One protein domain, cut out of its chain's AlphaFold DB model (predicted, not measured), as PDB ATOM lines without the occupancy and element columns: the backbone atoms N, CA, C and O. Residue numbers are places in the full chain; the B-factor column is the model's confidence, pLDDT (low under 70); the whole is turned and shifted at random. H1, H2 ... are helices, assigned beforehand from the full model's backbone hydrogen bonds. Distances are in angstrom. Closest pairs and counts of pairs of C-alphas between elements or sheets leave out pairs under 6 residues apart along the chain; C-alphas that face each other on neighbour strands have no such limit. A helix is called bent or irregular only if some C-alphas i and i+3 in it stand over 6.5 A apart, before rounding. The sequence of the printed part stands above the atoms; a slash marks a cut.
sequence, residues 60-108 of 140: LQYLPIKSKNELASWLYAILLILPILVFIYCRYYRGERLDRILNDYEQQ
ATOM      1  N   LEU A  60     -90.871 -49.905 -12.960       78.06
ATOM      2  CA  LEU A  60     -91.831 -48.901 -13.422       78.06
ATOM      3  C   LEU A  60     -92.458 -49.256 -14.776       78.06
ATOM      4  O   LEU A  60     -93.557 -48.796 -15.069       78.06
ATOM      5  N   GLN A  61     -91.820 -50.119 -15.579       75.31
ATOM      6  CA  GLN A  61     -92.368 -50.566 -16.869       75.31
ATOM      7  C   GLN A  61     -93.637 -51.418 -16.704       75.31
ATOM      8  O   GLN A  61     -94.425 -51.551 -17.639       75.31
ATOM      9  N   TYR A  62     -93.820 -52.021 -15.524       76.94
ATOM     10  CA  TYR A  62     -94.978 -52.849 -15.210       76.94
ATOM     11  C   TYR A  62     -96.157 -52.032 -14.684       76.94
ATOM     12  O   TYR A  62     -97.229 -52.600 -14.500       76.94
ATOM     13  N   LEU A  63     -95.995 -50.718 -14.469       79.25
ATOM     14  CA  LEU A  63     -97.121 -49.837 -14.185       79.25
ATOM     15  C   LEU A  63     -97.949 -49.668 -15.469       79.25
ATOM     16  O   LEU A  63     -97.458 -49.106 -16.449       79.25
ATOM     17  N   PRO A  64     -99.213 -50.118 -15.494       75.19
ATOM     18  CA  PRO A  64    -100.063 -50.092 -16.686       75.19
ATOM     19  C   PRO A  64    -100.679 -48.699 -16.927       75.19
ATOM     20  O   PRO A  64    -101.873 -48.557 -17.181       75.19
ATOM     21  N   ILE A  65     -99.849 -47.657 -16.844       78.75
ATOM     22  CA  ILE A  65    -100.200 -46.262 -17.115       78.75
ATOM     23  C   ILE A  65     -99.514 -45.884 -18.425       78.75
ATOM     24  O   ILE A  65     -98.357 -45.470 -18.448       78.75
ATOM     25  N   LYS A  66    -100.219 -46.097 -19.539       76.69
ATOM     26  CA  LYS A  66     -99.657 -45.971 -20.891       76.69
ATOM     27  C   LYS A  66    -100.032 -44.661 -21.569       76.69
ATOM     28  O   LYS A  66     -99.222 -44.094 -22.296       76.69
ATOM     29  N   SER A  67    -101.251 -44.172 -21.346       77.25
ATOM     30  CA  SER A  67    -101.767 -42.991 -22.035       77.25
ATOM     31  C   SER A  67    -102.816 -42.256 -21.214       77.25
ATOM     32  O   SER A  67    -103.690 -42.867 -20.606       77.25
ATOM     33  N   LYS A  68    -102.801 -40.923 -21.290       78.88
ATOM     34  CA  LYS A  68    -103.843 -40.061 -20.711       78.88
ATOM     35  C   LYS A  68    -105.222 -40.237 -21.361       78.88
ATOM     36  O   LYS A  68    -106.208 -39.757 -20.820       78.88
ATOM     37  N   ASN A  69    -105.304 -40.887 -22.523       84.50
ATOM     38  CA  ASN A  69    -106.571 -41.114 -23.226       84.50
ATOM     39  C   ASN A  69    -107.208 -42.467 -22.866       84.50
ATOM     40  O   ASN A  69    -108.342 -42.731 -23.251       84.50
ATOM     41  N   GLU A  70    -106.495 -43.334 -22.141       87.50
ATOM     42  CA  GLU A  70    -106.987 -44.658 -21.768       87.50
ATOM     43  C   GLU A  70    -107.588 -44.633 -20.364       87.50
ATOM     44  O   GLU A  70    -106.894 -44.370 -19.383       87.50
ATOM     45  N   LEU A  71    -108.871 -44.986 -20.242       86.12
ATOM     46  CA  LEU A  71    -109.565 -45.058 -18.951       86.12
ATOM     47  C   LEU A  71    -108.860 -45.994 -17.956       86.12
ATOM     48  O   LEU A  71    -108.767 -45.681 -16.772       86.12
ATOM     49  N   ALA A  72    -108.293 -47.103 -18.441       86.00
ATOM     50  CA  ALA A  72    -107.509 -48.014 -17.613       86.00
ATOM     51  C   ALA A  72    -106.314 -47.306 -16.946       86.00
ATOM     52  O   ALA A  72    -106.104 -47.475 -15.749       86.00
ATOM     53  N   SER A  73    -105.587 -46.452 -17.677       85.56
ATOM     54  CA  SER A  73    -104.448 -45.700 -17.129       85.56
ATOM     55  C   SER A  73    -104.877 -44.778 -15.978       85.56
ATOM     56  O   SER A  73    -104.166 -44.674 -14.979       85.56
ATOM     57  N   TRP A  74    -106.064 -44.169 -16.070       86.69
ATOM     58  CA  TRP A  74    -106.635 -43.361 -14.986       86.69
ATOM     59  C   TRP A  74    -107.019 -44.195 -13.766       86.69
ATOM     60  O   TRP A  74    -106.716 -43.797 -12.644       86.69
ATOM     61  N   LEU A  75    -107.631 -45.368 -13.965       89.25
ATOM     62  CA  LEU A  75    -107.951 -46.280 -12.863       89.25
ATOM     63  C   LEU A  75    -106.689 -46.697 -12.105       89.25
ATOM     64  O   LEU A  75    -106.670 -46.665 -10.876       89.25
ATOM     65  N   TYR A  76    -105.609 -47.020 -12.817       87.56
ATOM     66  CA  TYR A  76    -104.338 -47.369 -12.183       87.56
ATOM     67  C   TYR A  76    -103.669 -46.185 -11.483       87.56
ATOM     68  O   TYR A  76    -103.135 -46.358 -10.390       87.56
ATOM     69  N   ALA A  77    -103.744 -44.978 -12.048       86.88
ATOM     70  CA  ALA A  77    -103.277 -43.773 -11.364       86.88
ATOM     71  C   ALA A  77    -104.047 -43.529 -10.051       86.88
ATOM     72  O   ALA A  77    -103.436 -43.233  -9.024       86.88
ATOM     73  N   ILE A  78    -105.371 -43.731 -10.058       89.94
ATOM     74  CA  ILE A  78    -106.205 -43.650  -8.851       89.94
ATOM     75  C   ILE A  78    -105.788 -44.722  -7.838       89.94
ATOM     76  O   ILE A  78    -105.598 -44.405  -6.668       89.94
ATOM     77  N   LEU A  79    -105.585 -45.969  -8.271       90.69
ATOM     78  CA  LEU A  79    -105.143 -47.057  -7.392       90.69
ATOM     79  C   LEU A  79    -103.772 -46.794  -6.753       90.69
ATOM     80  O   LEU A  79    -103.542 -47.242  -5.632       90.69
ATOM     81  N   LEU A  80    -102.882 -46.056  -7.423       90.25
ATOM     82  CA  LEU A  80    -101.594 -45.648  -6.855       90.25
ATOM     83  C   LEU A  80    -101.734 -44.542  -5.805       90.25
ATOM     84  O   LEU A  80    -101.107 -44.619  -4.749       90.25
ATOM     85  N   ILE A  81    -102.537 -43.509  -6.074       92.31
ATOM     86  CA  ILE A  81    -102.638 -42.345  -5.179       92.31
ATOM     87  C   ILE A  81    -103.607 -42.566  -4.010       92.31
ATOM     88  O   ILE A  81    -103.387 -42.040  -2.921       92.31
ATOM     89  N   LEU A  82    -104.660 -43.365  -4.193       93.62
ATOM     90  CA  LEU A  82    -105.685 -43.616  -3.181       93.62
ATOM     91  C   LEU A  82    -105.134 -44.136  -1.839       93.62
ATOM     92  O   LEU A  82    -105.510 -43.570  -0.812       93.62
ATOM     93  N   PRO A  83    -104.245 -45.150  -1.777       94.56
ATOM     94  CA  PRO A  83    -103.693 -45.597  -0.497       94.56
ATOM     95  C   PRO A  83    -102.891 -44.494   0.204       94.56
ATOM     96  O   PRO A  83    -102.955 -44.378   1.428       94.56
ATOM     97  N   ILE A  84    -102.194 -43.646  -0.560       94.44
ATOM     98  CA  ILE A  84    -101.457 -42.495  -0.027       94.44
ATOM     99  C   ILE A  84    -102.432 -41.470   0.559       94.44
ATOM    100  O   ILE A  84    -102.263 -41.058   1.707       94.44
ATOM    101  N   LEU A  85    -103.486 -41.118  -0.181       94.00
ATOM    102  CA  LEU A  85    -104.535 -40.204   0.280       94.00
ATOM    103  C   LEU A  85    -105.174 -40.698   1.577       94.00
ATOM    104  O   LEU A  85    -105.260 -39.947   2.547       94.00
ATOM    105  N   VAL A  86    -105.575 -41.971   1.627       93.56
ATOM    106  CA  VAL A  86    -106.184 -42.574   2.821       93.56
ATOM    107  C   VAL A  86    -105.214 -42.544   4.000       93.56
ATOM    108  O   VAL A  86    -105.616 -42.189   5.111       93.56
ATOM    109  N   PHE A  87    -103.939 -42.871   3.774       94.19
ATOM    110  CA  PHE A  87    -102.909 -42.832   4.807       94.19
ATOM    111  C   PHE A  87    -102.713 -41.418   5.375       94.19
ATOM    112  O   PHE A  87    -102.821 -41.231   6.591       94.19
ATOM    113  N   ILE A  88    -102.479 -40.417   4.518       94.00
ATOM    114  CA  ILE A  88    -102.281 -39.020   4.933       94.00
ATOM    115  C   ILE A  88    -103.538 -38.480   5.617       94.00
ATOM    116  O   ILE A  88    -103.438 -37.872   6.687       94.00
ATOM    117  N   TYR A  89    -104.721 -38.776   5.073       92.62
ATOM    118  CA  TYR A  89    -105.986 -38.371   5.671       92.62
ATOM    119  C   TYR A  89    -106.139 -38.938   7.084       92.62
ATOM    120  O   TYR A  89    -106.307 -38.197   8.056       92.62
ATOM    121  N   CYS A  90    -106.014 -40.260   7.225       92.25
ATOM    122  CA  CYS A  90    -106.172 -40.934   8.508       92.25
ATOM    123  C   CYS A  90    -105.134 -40.481   9.526       92.25
ATOM    124  O   CYS A  90    -105.430 -40.466  10.722       92.25
ATOM    125  N   ARG A  91    -103.921 -40.140   9.079       92.44
ATOM    126  CA  ARG A  91    -102.831 -39.727   9.957       92.44
ATOM    127  C   ARG A  91    -102.970 -38.279  10.414       92.44
ATOM    128  O   ARG A  91    -102.832 -38.063  11.619       92.44
ATOM    129  N   TYR A  92    -103.278 -37.349   9.510       91.75
ATOM    130  CA  TYR A  92    -103.149 -35.907   9.754       91.75
ATOM    131  C   TYR A  92    -104.456 -35.113   9.630       91.75
ATOM    132  O   TYR A  92    -104.633 -34.160  10.377       91.75
ATOM    133  N   TYR A  93    -105.390 -35.519   8.766       89.62
ATOM    134  CA  TYR A  93    -106.617 -34.752   8.488       89.62
ATOM    135  C   TYR A  93    -107.861 -35.248   9.236       89.62
ATOM    136  O   TYR A  93    -108.859 -34.539   9.330       89.62
ATOM    137  N   ARG A  94    -107.832 -36.469   9.778       89.00
ATOM    138  CA  ARG A  94    -108.997 -37.082  10.425       89.00
ATOM    139  C   ARG A  94    -109.311 -36.457  11.789       89.00
ATOM    140  O   ARG A  94    -108.485 -36.503  12.704       89.00
ATOM    141  N   GLY A  95    -110.556 -36.006  11.955       85.06
ATOM    142  CA  GLY A  95    -111.070 -35.441  13.207       85.06
ATOM    143  C   GLY A  95    -110.320 -34.169  13.605       85.06
ATOM    144  O   GLY A  95    -109.958 -33.366  12.757       85.06
ATOM    145  N   GLU A  96    -110.015 -34.015  14.892       86.81
ATOM    146  CA  GLU A  96    -109.334 -32.826  15.439       86.81
ATOM    147  C   GLU A  96    -107.810 -32.814  15.211       86.81
ATOM    148  O   GLU A  96    -107.078 -32.059  15.850       86.81
ATOM    149  N   ARG A  97    -107.266 -33.715  14.385       89.31
ATOM    150  CA  ARG A  97    -105.807 -33.817  14.200       89.31
ATOM    151  C   ARG A  97    -105.242 -32.640  13.419       89.31
ATOM    152  O   ARG A  97    -104.218 -32.104  13.830       89.31
ATOM    153  N   LEU A  98    -105.919 -32.234  12.346       88.69
ATOM    154  CA  LEU A  98    -105.496 -31.087  11.548       88.69
ATOM    155  C   LEU A  98    -105.541 -29.814  12.387       88.69
ATOM    156  O   LEU A  98    -104.577 -29.062  12.413       88.69
ATOM    157  N   ASP A  99    -106.630 -29.622  13.130       87.81
ATOM    158  CA  ASP A  99    -106.804 -28.462  14.004       87.81
ATOM    159  C   ASP A  99    -105.719 -28.385  15.077       87.81
ATOM    160  O   ASP A  99    -105.164 -27.316  15.309       87.81
ATOM    161  N   ARG A 100    -105.348 -29.522  15.680       90.50
ATOM    162  CA  ARG A 100    -104.212 -29.572  16.609       90.50
ATOM    163  C   ARG A 100    -102.904 -29.155  15.947       90.50
ATOM    164  O   ARG A 100    -102.203 -28.323  16.503       90.50
ATOM    165  N   ILE A 101    -102.603 -29.671  14.753       90.62
ATOM    166  CA  ILE A 101    -101.393 -29.285  14.008       90.62
ATOM    167  C   ILE A 101    -101.389 -27.777  13.733       90.62
ATOM    168  O   ILE A 101    -100.369 -27.128  13.917       90.62
ATOM    169  N   LEU A 102    -102.516 -27.201  13.322       89.81
ATOM    170  CA  LEU A 102    -102.605 -25.767  13.045       89.81
ATOM    171  C   LEU A 102    -102.388 -24.931  14.311       89.81
ATOM    172  O   LEU A 102    -101.523 -24.058  14.319       89.81
ATOM    173  N   ASN A 103    -103.089 -25.266  15.396       90.06
ATOM    174  CA  ASN A 103    -102.978 -24.562  16.675       90.06
ATOM    175  C   ASN A 103    -101.558 -24.648  17.261       90.06
ATOM    176  O   ASN A 103    -101.022 -23.646  17.733       90.06
ATOM    177  N   ASP A 104    -100.924 -25.823  17.201       89.56
ATOM    178  CA  ASP A 104     -99.564 -26.037  17.710       89.56
ATOM    179  C   ASP A 104     -98.526 -25.204  16.942       89.56
ATOM    180  O   ASP A 104     -97.496 -24.811  17.499       89.56
ATOM    181  N   TYR A 105     -98.760 -24.944  15.653       86.62
ATOM    182  CA  TYR A 105     -97.863 -24.144  14.820       86.62
ATOM    183  C   TYR A 105     -98.110 -22.645  14.961       86.62
ATOM    184  O   TYR A 105     -97.144 -21.885  14.978       86.62
ATOM    185  N   GLU A 106     -99.357 -22.211  15.143       84.75
ATOM    186  CA  GLU A 106     -99.685 -20.805  15.414       84.75
ATOM    187  C   GLU A 106     -99.059 -20.292  16.720       84.75
ATOM    188  O   GLU A 106     -98.738 -19.110  16.834       84.75
ATOM    189  N   GLN A 107     -98.803 -21.181  17.685       90.00
ATOM    190  CA  GLN A 107     -98.120 -20.854  18.943       90.00
ATOM    191  C   GLN A 107     -96.589 -20.747  18.818       90.00
ATOM    192  O   GLN A 107     -95.906 -20.401  19.786       90.00
ATOM    193  N   GLN A 108     -96.009 -21.066  17.656       88.94
ATOM    194  CA  GLN A 108     -94.560 -21.026  17.465       88.94
ATOM    195  C   GLN A 108     -94.046 -19.605  17.225       88.94
ATOM    196  O   GLN A 108     -94.756 -18.711  16.768       88.94
TER     197      GLN A 108
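AT A GLANCE: This is residues 60 to 108 of the 140 residues of an uncharacterized protein of Porphyromonas gingivicanis (UniProt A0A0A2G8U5). A long helix, H1, bent partway along, makes most of the length of an open, extended chain; at its far end a tight turn leads into a shorter helix, H2, which makes a corner with it, and at its near end lie residues 60 to 70, with a short helical run at residues 60 to 62 and a loop at residues 63 to 70. Little folds back on anything else, and residues 102 to 108 stick out at the end of H2. The printed part has 49 residues with two named helices, H1 then H2, and no named strand; the class is all helix. It is extended, with a radius of gyration of the C-alphas of 16.9 A and spans of 47 by 20 by 18 A.

IN THESE COORDINATES: Find C-alpha 71 at (-109.565, -45.058, -18.951), where H1, residues 71 to 93, begins. By its hydrogen bonds it was assigned as one helix, but it is bent: C-alphas 80 and 83 are 6.7 A apart. Its arm H1a, residues 71 to 80, measures 14.5 A from first to last C-alpha, and its arm H1b, residues 83 to 93, measures 14.4 A. Go on to H2, residues 97 to 106, also 14.4 A long, which ends at C-alpha 106, (-99.685, -20.805, 15.414).

HOW THE PARTS SIT: Start at the bend, where the lines of H1a and H1b stand at a steep tilt of 45 degrees. Look next at the C-alphas of Tyr 92 and Leu 98, the closest of H1b and H2, 5.7 A apart. These two are close but not clearly touching, and run the same way at a steep tilt of 56 degrees. H1a and H2 are apart. In H1a, H1b and H2 every O i to N i+4 pair is within hydrogen-bond range.

THE WHOLE: The C-alphas of Glu 70 and Gln 107 are the two farthest apart, at 48.0 A. The printed part has no cut, and the link from H1 to H2 is tight. The mean pLDDT of the printed part is 87.4, and no printed residue is under 70.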